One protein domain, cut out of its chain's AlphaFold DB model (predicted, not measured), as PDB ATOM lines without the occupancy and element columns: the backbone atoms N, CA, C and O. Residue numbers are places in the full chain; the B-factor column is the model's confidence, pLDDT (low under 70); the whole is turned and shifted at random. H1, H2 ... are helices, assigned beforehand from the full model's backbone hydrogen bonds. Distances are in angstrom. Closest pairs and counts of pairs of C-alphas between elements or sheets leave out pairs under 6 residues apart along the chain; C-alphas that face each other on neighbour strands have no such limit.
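AT A GLANCE: This is residues 65 to 131 of the 131 residues of an uncharacterized protein of Rhizophagus clarus (UniProt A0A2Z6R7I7). The printed part is a long, thin rod built on a helical hairpin, in which H2 folds back along the first part of the long helix H3, while the short H1 lies near H3 farther along it. The long link between H2 and H3 makes one end of the rod, and residues 125 to 131, which stand free, stick out at the other. The 67 printed residues hold three named helices, H1, H2 and H3 in that order, and no named strand; the class is all helix. The whole is only just extended, close to loose, with a radius of gyration of the C-alphas of 16.7 A and spans of 60 by 22 by 18 A.

HOW THE PARTS SIT: H1, residues 70 to 73, is apart from H2, residues 78 to 88. H1 is close to but not clearly touching H3, residues 106 to 126; their closest C-alphas, those of Ile 73 and Arg 117, are 7.6 A apart. H3 touches H2 with residues 106 to 113 alone; the closest C-alphas of the two, those of Gly 85 and Lys 106, are 4.6 A apart. These two run opposite ways at a steep tilt of 38 degrees and form a helical hairpin. In the link between them, residues 92 to 93 make a short antiparallel pairing with residues 99 to 100. In H2 and H3 every O i to N i+4 pair is within hydrogen-bond range; H1 is too short for such a pair.

IN THESE COORDINATES: H1 begins at C-alpha 70, (203.846, 136.469, 76.690). H2 measures 15.2 A from first to last C-alpha and begins at C-alpha 78, (191.296, 140.261, 71.447). H3 measures 30.2 A and ends at C-alpha 126, (213.832, 138.483, 64.496).

THE WHOLE: The C-alphas farthest apart, those of Asp 96 and Gln 131, are 60.5 A apart. The printed part has no cut. The link from H1 to H2 is tight, and that from H2 to H3, 17 residues, is long. The mean pLDDT of the printed part is 84.3, and residues 126 to 131 are under 70.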
ATOM      1  N   GLN A  65     203.905 147.593  68.854       84.12
ATOM      2  CA  GLN A  65     202.882 147.802  69.884       84.12
ATOM      3  C   GLN A  65     202.608 146.548  70.716       84.12
ATOM      4  O   GLN A  65     201.756 146.584  71.611       84.12
ATOM      5  N   LEU A  66     203.272 145.425  70.415       87.81
ATOM      6  CA  LEU A  66     203.103 144.206  71.193       87.81
ATOM      7  C   LEU A  66     203.609 144.420  72.629       87.81
ATOM      8  O   LEU A  66     204.694 144.973  72.826       87.81
ATOM      9  N   PRO A  67     202.889 143.921  73.647       88.06
ATOM     10  CA  PRO A  67     203.370 143.910  75.022       88.06
ATOM     11  C   PRO A  67     204.685 143.135  75.177       88.06
ATOM     12  O   PRO A  67     205.019 142.276  74.360       88.06
ATOM     13  N   LEU A  68     205.423 143.398  76.256       86.69
ATOM     14  CA  LEU A  68     206.709 142.738  76.513       86.69
ATOM     15  C   LEU A  68     206.569 141.305  77.050       86.69
ATOM     16  O   LEU A  68     207.484 140.509  76.894       86.69
ATOM     17  N   THR A  69     205.440 140.957  77.676       87.81
ATOM     18  CA  THR A  69     205.252 139.642  78.309       87.81
ATOM     19  C   THR A  69     204.313 138.746  77.510       87.81
ATOM     20  O   THR A  69     203.263 139.188  77.035       87.81
ATOM     21  N   GLN A  70     204.640 137.451  77.437       86.62
ATOM     22  CA  GLN A  70     203.846 136.469  76.690       86.62
ATOM     23  C   GLN A  70     202.381 136.419  77.148       86.62
ATOM     24  O   GLN A  70     201.465 136.346  76.330       86.62
ATOM     25  N   THR A  71     202.131 136.536  78.453       89.94
ATOM     26  CA  THR A  71     200.775 136.557  79.022       89.94
ATOM     27  C   THR A  71     199.929 137.712  78.481       89.94
ATOM     28  O   THR A  71     198.732 137.539  78.243       89.94
ATOM     29  N   LEU A  72     200.532 138.887  78.270       90.69
ATOM     30  CA  LEU A  72     199.849 140.047  77.699       90.69
ATOM     31  C   LEU A  72     199.726 139.933  76.173       90.69
ATOM     32  O   LEU A  72     198.672 140.264  75.632       90.69
ATOM     33  N   ILE A  73     200.740 139.395  75.489       89.62
ATOM     34  CA  ILE A  73     200.698 139.102  74.045       89.62
ATOM     35  C   ILE A  73     199.536 138.153  73.712       89.62
ATOM     36  O   ILE A  73     198.752 138.433  72.808       89.62
ATOM     37  N   ASN A  74     199.331 137.102  74.511       89.94
ATOM     38  CA  ASN A  74     198.241 136.129  74.336       89.94
ATOM     39  C   ASN A  74     196.831 136.747  74.416       89.94
ATOM     40  O   ASN A  74     195.852 136.141  73.971       89.94
ATOM     41  N   LYS A  75     196.713 137.948  74.996       92.00
ATOM     42  CA  LYS A  75     195.459 138.705  75.119       92.00
ATOM     43  C   LYS A  75     195.396 139.912  74.183       92.00
ATOM     44  O   LYS A  75     194.331 140.510  74.031       92.00
ATOM     45  N   TYR A  76     196.508 140.269  73.543       92.19
ATOM     46  CA  TYR A  76     196.624 141.464  72.717       92.19
ATOM     47  C   TYR A  76     195.636 141.434  71.545       92.19
ATOM     48  O   TYR A  76     195.420 140.391  70.930       92.19
ATOM     49  N   GLY A  77     194.986 142.566  71.267       89.19
ATOM     50  CA  GLY A  77     194.022 142.721  70.172       89.19
ATOM     51  C   GLY A  77     192.688 141.976  70.318       89.19
ATOM     52  O   GLY A  77     191.765 142.307  69.582       89.19
ATOM     53  N   ASN A  78     192.520 141.068  71.294       92.38
ATOM     54  CA  ASN A  78     191.296 140.261  71.447       92.38
ATOM     55  C   ASN A  78     190.025 141.117  71.495       92.38
ATOM     56  O   ASN A  78     189.061 140.796  70.818       92.38
ATOM     57  N   LYS A  79     190.030 142.231  72.241       89.69
ATOM     58  CA  LYS A  79     188.865 143.127  72.332       89.69
ATOM     59  C   LYS A  79     188.486 143.730  70.975       89.69
ATOM     60  O   LYS A  79     187.310 143.852  70.670       89.69
ATOM     61  N   LYS A  80     189.473 144.104  70.157       87.50
ATOM     62  CA  LYS A  80     189.230 144.688  68.831       87.50
ATOM     63  C   LYS A  80     188.737 143.631  67.843       87.50
ATOM     64  O   LYS A  80     187.805 143.895  67.099       87.50
ATOM     65  N   ILE A  81     189.307 142.429  67.898       90.94
ATOM     66  CA  ILE A  81     188.841 141.277  67.116       90.94
ATOM     67  C   ILE A  81     187.429 140.858  67.520       90.94
ATOM     68  O   ILE A  81     186.635 140.517  66.653       90.94
ATOM     69  N   GLU A  82     187.084 140.943  68.808       89.44
ATOM     70  CA  GLU A  82     185.722 140.695  69.282       89.44
ATOM     71  C   GLU A  82     184.735 141.675  68.649       89.44
ATOM     72  O   GLU A  82     183.750 141.236  68.069       89.44
ATOM     73  N   VAL A  83     185.047 142.976  68.679       87.62
ATOM     74  CA  VAL A  83     184.212 144.030  68.080       87.62
ATOM     75  C   VAL A  83     184.056 143.835  66.571       87.62
ATOM     76  O   VAL A  83     182.951 143.955  66.052       87.62
ATOM     77  N   ILE A  84     185.137 143.505  65.857       86.50
ATOM     78  CA  ILE A  84     185.086 143.227  64.410       86.50
ATOM     79  C   ILE A  84     184.223 141.991  64.141       86.50
ATOM     80  O   ILE A  84     183.342 142.042  63.288       86.50
ATOM     81  N   GLY A  85     184.441 140.916  64.901       87.75
ATOM     82  CA  GLY A  85     183.642 139.696  64.858       87.75
ATOM     83  C   GLY A  85     182.161 139.994  65.045       87.75
ATOM     84  O   GLY A  85     181.359 139.695  64.180       87.75
ATOM     85  N   GLU A  86     181.792 140.661  66.133       87.62
ATOM     86  CA  GLU A  86     180.400 141.035  66.417       87.62
ATOM     87  C   GLU A  86     179.798 141.939  65.348       87.62
ATOM     88  O   GLU A  86     178.614 141.827  65.031       87.62
ATOM     89  N   PHE A  87     180.591 142.836  64.771       85.69
ATOM     90  CA  PHE A  87     180.082 143.716  63.741       85.69
ATOM     91  C   PHE A  87     179.851 142.975  62.421       85.69
ATOM     92  O   PHE A  87     178.852 143.249  61.773       85.69
ATOM     93  N   TYR A  88     180.725 142.070  61.990       85.75
ATOM     94  CA  TYR A  88     180.658 141.504  60.635       85.75
ATOM     95  C   TYR A  88     180.164 140.045  60.555       85.75
ATOM     96  O   TYR A  88     179.886 139.584  59.449       85.75
ATOM     97  N   ASP A  89     180.028 139.342  61.683       88.56
ATOM     98  CA  ASP A  89     179.488 137.966  61.795       88.56
ATOM     99  C   ASP A  89     177.958 137.941  61.976       88.56
ATOM    100  O   ASP A  89     177.321 136.894  61.914       88.56
ATOM    101  N   ASN A  90     177.348 139.106  62.199       85.56
ATOM    102  CA  ASN A  90     175.912 139.232  62.408       85.56
ATOM    103  C   ASN A  90     175.191 139.660  61.131       85.56
ATOM    104  O   ASN A  90     175.643 140.550  60.407       85.56
ATOM    105  N   LEU A  91     174.023 139.059  60.902       87.56
ATOM    106  CA  LEU A  91     173.081 139.526  59.892       87.56
ATOM    107  C   LEU A  91     172.574 140.907  60.301       87.56
ATOM    108  O   LEU A  91     172.185 141.120  61.451       87.56
ATOM    109  N   LYS A  92     172.589 141.844  59.356       86.38
ATOM    110  CA  LYS A  92     172.105 143.205  59.579       86.38
ATOM    111  C   LYS A  92     171.016 143.546  58.595       86.38
ATOM    112  O   LYS A  92     171.044 143.086  57.459       86.38
ATOM    113  N   THR A  93     170.118 144.404  59.040       89.31
ATOM    114  CA  THR A  93     169.084 144.989  58.202       89.31
ATOM    115  C   THR A  93     169.180 146.500  58.336       89.31
ATOM    116  O   THR A  93     169.325 146.998  59.456       89.31
ATOM    117  N   ASP A  94     169.174 147.220  57.219       85.94
ATOM    118  CA  ASP A  94     169.095 148.682  57.239       85.94
ATOM    119  C   ASP A  94     167.643 149.173  57.401       85.94
ATOM    120  O   ASP A  94     166.717 148.397  57.645       85.94
ATOM    121  N   GLN A  95     167.448 150.490  57.308       89.06
ATOM    122  CA  GLN A  95     166.129 151.120  57.421       89.06
ATOM    123  C   GLN A  95     165.212 150.810  56.224       89.06
ATOM    124  O   GLN A  95     163.995 150.917  56.361       89.06
ATOM    125  N   ASP A  96     165.782 150.374  55.098       90.19
ATOM    126  CA  ASP A  96     165.087 150.049  53.850       90.19
ATOM    127  C   ASP A  96     164.811 148.537  53.711       90.19
ATOM    128  O   ASP A  96     164.412 148.058  52.650       90.19
ATOM    129  N   ASN A  97     164.987 147.770  54.796       88.06
ATOM    130  CA  ASN A  97     164.868 146.309  54.848       88.06
ATOM    131  C   ASN A  97     165.880 145.534  53.979       88.06
ATOM    132  O   ASN A  97     165.688 144.338  53.734       88.06
ATOM    133  N   ASN A  98     166.988 146.150  53.562       87.62
ATOM    134  CA  ASN A  98     168.060 145.422  52.891       87.62
ATOM    135  C   ASN A  98     168.806 144.550  53.899       87.62
ATOM    136  O   ASN A  98     169.293 145.027  54.925       87.62
ATOM    137  N   VAL A  99     168.915 143.257  53.590       87.44
ATOM    138  CA  VAL A  99     169.596 142.276  54.439       87.44
ATOM    139  C   VAL A  99     171.051 142.123  54.010       87.44
ATOM    140  O   VAL A  99     171.354 141.612  52.932       87.44
ATOM    141  N   TYR A 100     171.959 142.483  54.909       82.31
ATOM    142  CA  TYR A 100     173.392 142.286  54.769       82.31
ATOM    143  C   TYR A 100     173.787 140.989  55.460       82.31
ATOM    144  O   TYR A 100     173.650 140.830  56.677       82.31
ATOM    145  N   LYS A 101     174.274 140.044  54.657       86.19
ATOM    146  CA  LYS A 101     174.794 138.777  55.164       86.19
ATOM    147  C   LYS A 101     176.103 139.011  55.928       86.19
ATOM    148  O   LYS A 101     176.860 139.910  55.554       86.19
ATOM    149  N   PRO A 102     176.392 138.181  56.940       87.19
ATOM    150  CA  PRO A 102     177.718 138.116  57.534       87.19
ATOM    151  C   PRO A 102     178.791 137.953  56.457       87.19
ATOM    152  O   PRO A 102     178.613 137.173  55.517       87.19
ATOM    153  N   ILE A 103     179.891 138.689  56.589       87.50
ATOM    154  CA  ILE A 103     181.018 138.627  55.642       87.50
ATOM    155  C   ILE A 103     182.245 137.925  56.226       87.50
ATOM    156  O   ILE A 103     183.176 137.612  55.490       87.50
ATOM    157  N   ILE A 104     182.248 137.666  57.534       87.50
ATOM    158  CA  ILE A 104     183.282 136.895  58.227       87.50
ATOM    159  C   ILE A 104     182.624 135.870  59.143       87.50
ATOM    160  O   ILE A 104     181.507 136.099  59.598       87.50
ATOM    161  N   ASP A 105     183.348 134.798  59.459       91.44
ATOM    162  CA  ASP A 105     183.022 133.918  60.581       91.44
ATOM    163  C   ASP A 105     183.838 134.349  61.810       91.44
ATOM    164  O   ASP A 105     185.073 134.409  61.781       91.44
ATOM    165  N   LYS A 106     183.156 134.657  62.918       90.62
ATOM    166  CA  LYS A 106     183.818 135.138  64.146       90.62
ATOM    167  C   LYS A 106     184.770 134.111  64.761       90.62
ATOM    168  O   LYS A 106     185.741 134.500  65.416       90.62
ATOM    169  N   LYS A 107     184.503 132.808  64.622       92.56
ATOM    170  CA  LYS A 107     185.361 131.755  65.188       92.56
ATOM    171  C   LYS A 107     186.645 131.622  64.381       92.56
ATOM    172  O   LYS A 107     187.714 131.543  64.984       92.56
ATOM    173  N   GLU A 108     186.551 131.645  63.057       93.19
ATOM    174  CA  GLU A 108     187.704 131.633  62.162       93.19
ATOM    175  C   GLU A 108     188.537 132.904  62.329       93.19
ATOM    176  O   GLU A 108     189.741 132.798  62.555       93.19
ATOM    177  N   LEU A 109     187.912 134.086  62.420       91.19
ATOM    178  CA  LEU A 109     188.631 135.338  62.696       91.19
ATOM    179  C   LEU A 109     189.474 135.249  63.984       91.19
ATOM    180  O   LEU A 109     190.615 135.714  64.035       91.19
ATOM    181  N   LYS A 110     188.939 134.630  65.045       93.00
ATOM    182  CA  LYS A 110     189.687 134.422  66.298       93.00
ATOM    183  C   LYS A 110     190.884 133.490  66.114       93.00
ATOM    184  O   LYS A 110     191.920 133.732  66.734       93.00
ATOM    185  N   LYS A 111     190.762 132.442  65.295       92.00
ATOM    186  CA  LYS A 111     191.870 131.523  64.988       92.00
ATOM    187  C   LYS A 111     192.943 132.216  64.155       92.00
ATOM    188  O   LYS A 111     194.109 132.185  64.538       92.00
ATOM    189  N   GLU A 112     192.549 132.902  63.087       91.38
ATOM    190  CA  GLU A 112     193.460 133.674  62.238       91.38
ATOM    191  C   GLU A 112     194.227 134.719  63.053       91.38
ATOM    192  O   GLU A 112     195.441 134.865  62.908       91.38
ATOM    193  N   TRP A 113     193.552 135.385  63.993       93.50
ATOM    194  CA  TRP A 113     194.199 136.345  64.880       93.50
ATOM    195  C   TRP A 113     195.286 135.726  65.769       93.50
ATOM    196  O   TRP A 113     196.310 136.362  66.033       93.50
ATOM    197  N   ILE A 114     195.106 134.487  66.235       90.62
ATOM    198  CA  ILE A 114     196.156 133.773  66.979       90.62
ATOM    199  C   ILE A 114     197.394 133.607  66.092       90.62
ATOM    200  O   ILE A 114     198.493 133.946  66.535       90.62
ATOM    201  N   THR A 115     197.210 133.176  64.844       88.31
ATOM    202  CA  THR A 115     198.298 133.002  63.872       88.31
ATOM    203  C   THR A 115     199.002 134.323  63.564       88.31
ATOM    204  O   THR A 115     200.231 134.397  63.618       88.31
ATOM    205  N   VAL A 116     198.249 135.401  63.319       86.50
ATOM    206  CA  VAL A 116     198.817 136.737  63.068       86.50
ATOM    207  C   VAL A 116     199.648 137.211  64.258       86.50
ATOM    208  O   VAL A 116     200.766 137.683  64.073       86.50
ATOM    209  N   ARG A 117     199.167 137.037  65.493       90.06
ATOM    210  CA  ARG A 117     199.944 137.421  66.683       90.06
ATOM    211  C   ARG A 117     201.237 136.635  66.837       90.06
ATOM    212  O   ARG A 117     202.247 137.224  67.220       90.06
ATOM    213  N   GLN A 118     201.215 135.334  66.560       85.19
ATOM    214  CA  GLN A 118     202.424 134.507  66.572       85.19
ATOM    215  C   GLN A 118     203.431 135.023  65.541       85.19
ATOM    216  O   GLN A 118     204.588 135.258  65.879       85.19
ATOM    217  N   PHE A 119     202.970 135.308  64.319       83.75
ATOM    218  CA  PHE A 119     203.804 135.902  63.279       83.75
ATOM    219  C   PHE A 119     204.389 137.255  63.703       83.75
ATOM    220  O   PHE A 119     205.587 137.477  63.564       83.75
ATOM    221  N   MET A 120     203.574 138.145  64.272       86.75
ATOM    222  CA  MET A 120     204.037 139.447  64.757       86.75
ATOM    223  C   MET A 120     205.067 139.323  65.885       86.75
ATOM    224  O   MET A 120     206.004 140.118  65.945       86.75
ATOM    225  N   THR A 121     204.892 138.342  66.775       84.81
ATOM    226  CA  THR A 121     205.818 138.083  67.888       84.81
ATOM    227  C   THR A 121     207.170 137.651  67.340       84.81
ATOM    228  O   THR A 121     208.172 138.311  67.613       84.81
ATOM    229  N   ASN A 122     207.166 136.651  66.457       81.31
ATOM    230  CA  ASN A 122     208.362 136.180  65.767       81.31
ATOM    231  C   ASN A 122     209.036 137.327  65.005       81.31
ATOM    232  O   ASN A 122     210.228 137.561  65.158       81.31
ATOM    233  N   PHE A 123     208.278 138.097  64.223       78.31
ATOM    234  CA  PHE A 123     208.809 139.217  63.447       78.31
ATOM    235  C   PHE A 123     209.472 140.290  64.322       78.31
ATOM    236  O   PHE A 123     210.504 140.844  63.943       78.31
ATOM    237  N   ARG A 124     208.904 140.586  65.499       80.00
ATOM    238  CA  ARG A 124     209.511 141.509  66.463       80.00
ATOM    239  C   ARG A 124     210.822 140.959  67.017       80.00
ATOM    240  O   ARG A 124     211.768 141.723  67.148       80.00
ATOM    241  N   GLU A 125     210.873 139.671  67.335       76.44
ATOM    242  CA  GLU A 125     212.061 139.009  67.887       76.44
ATOM    243  C   GLU A 125     213.184 138.874  66.846       76.44
ATOM    244  O   GLU A 125     214.338 139.155  67.155       76.44
ATOM    245  N   PHE A 126     212.854 138.565  65.588       66.00
ATOM    246  CA  PHE A 126     213.832 138.483  64.496       66.00
ATOM    247  C   PHE A 126     214.452 139.837  64.124       66.00
ATOM    248  O   PHE A 126     215.595 139.871  63.680       66.00
ATOM    249  N   LYS A 127     213.759 140.961  64.358       53.94
ATOM    250  CA  LYS A 127     214.348 142.305  64.205       53.94
ATOM    251  C   LYS A 127     215.480 142.612  65.196       53.94
ATOM    252  O   LYS A 127     216.168 143.602  64.993       53.94
ATOM    253  N   PHE A 128     215.683 141.795  66.236       48.88
ATOM    254  CA  PHE A 128     216.822 141.913  67.158       48.88
ATOM    255  C   PHE A 128     218.009 141.010  66.792       48.88
ATOM    256  O   PHE A 128     219.016 141.030  67.493       48.88
ATOM    257  N   VAL A 129     217.923 140.244  65.698       42.34
ATOM    258  CA  VAL A 129     219.068 139.521  65.125       42.34
ATOM    259  C   VAL A 129     219.632 140.352  63.968       42.34
ATOM    260  O   VAL A 129     219.600 139.939  62.812       42.34
ATOM    261  N   GLU A 130     220.088 141.570  64.259       40.56
ATOM    262  CA  GLU A 130     221.035 142.244  63.365       40.56
ATOM    263  C   GLU A 130     222.387 141.523  63.515       40.56
ATOM    264  O   GLU A 130     222.900 141.396  64.629       40.56
ATOM    265  N   GLN A 131     222.894 140.963  62.409       35.34
ATOM    266  CA  GLN A 131     224.262 140.437  62.290       35.34
ATOM    267  C   GLN A 131     225.266 141.578  62.144       35.34
ATOM    268  O   GLN A 131     224.938 142.546  61.421       35.34
TER     269      GLN A 131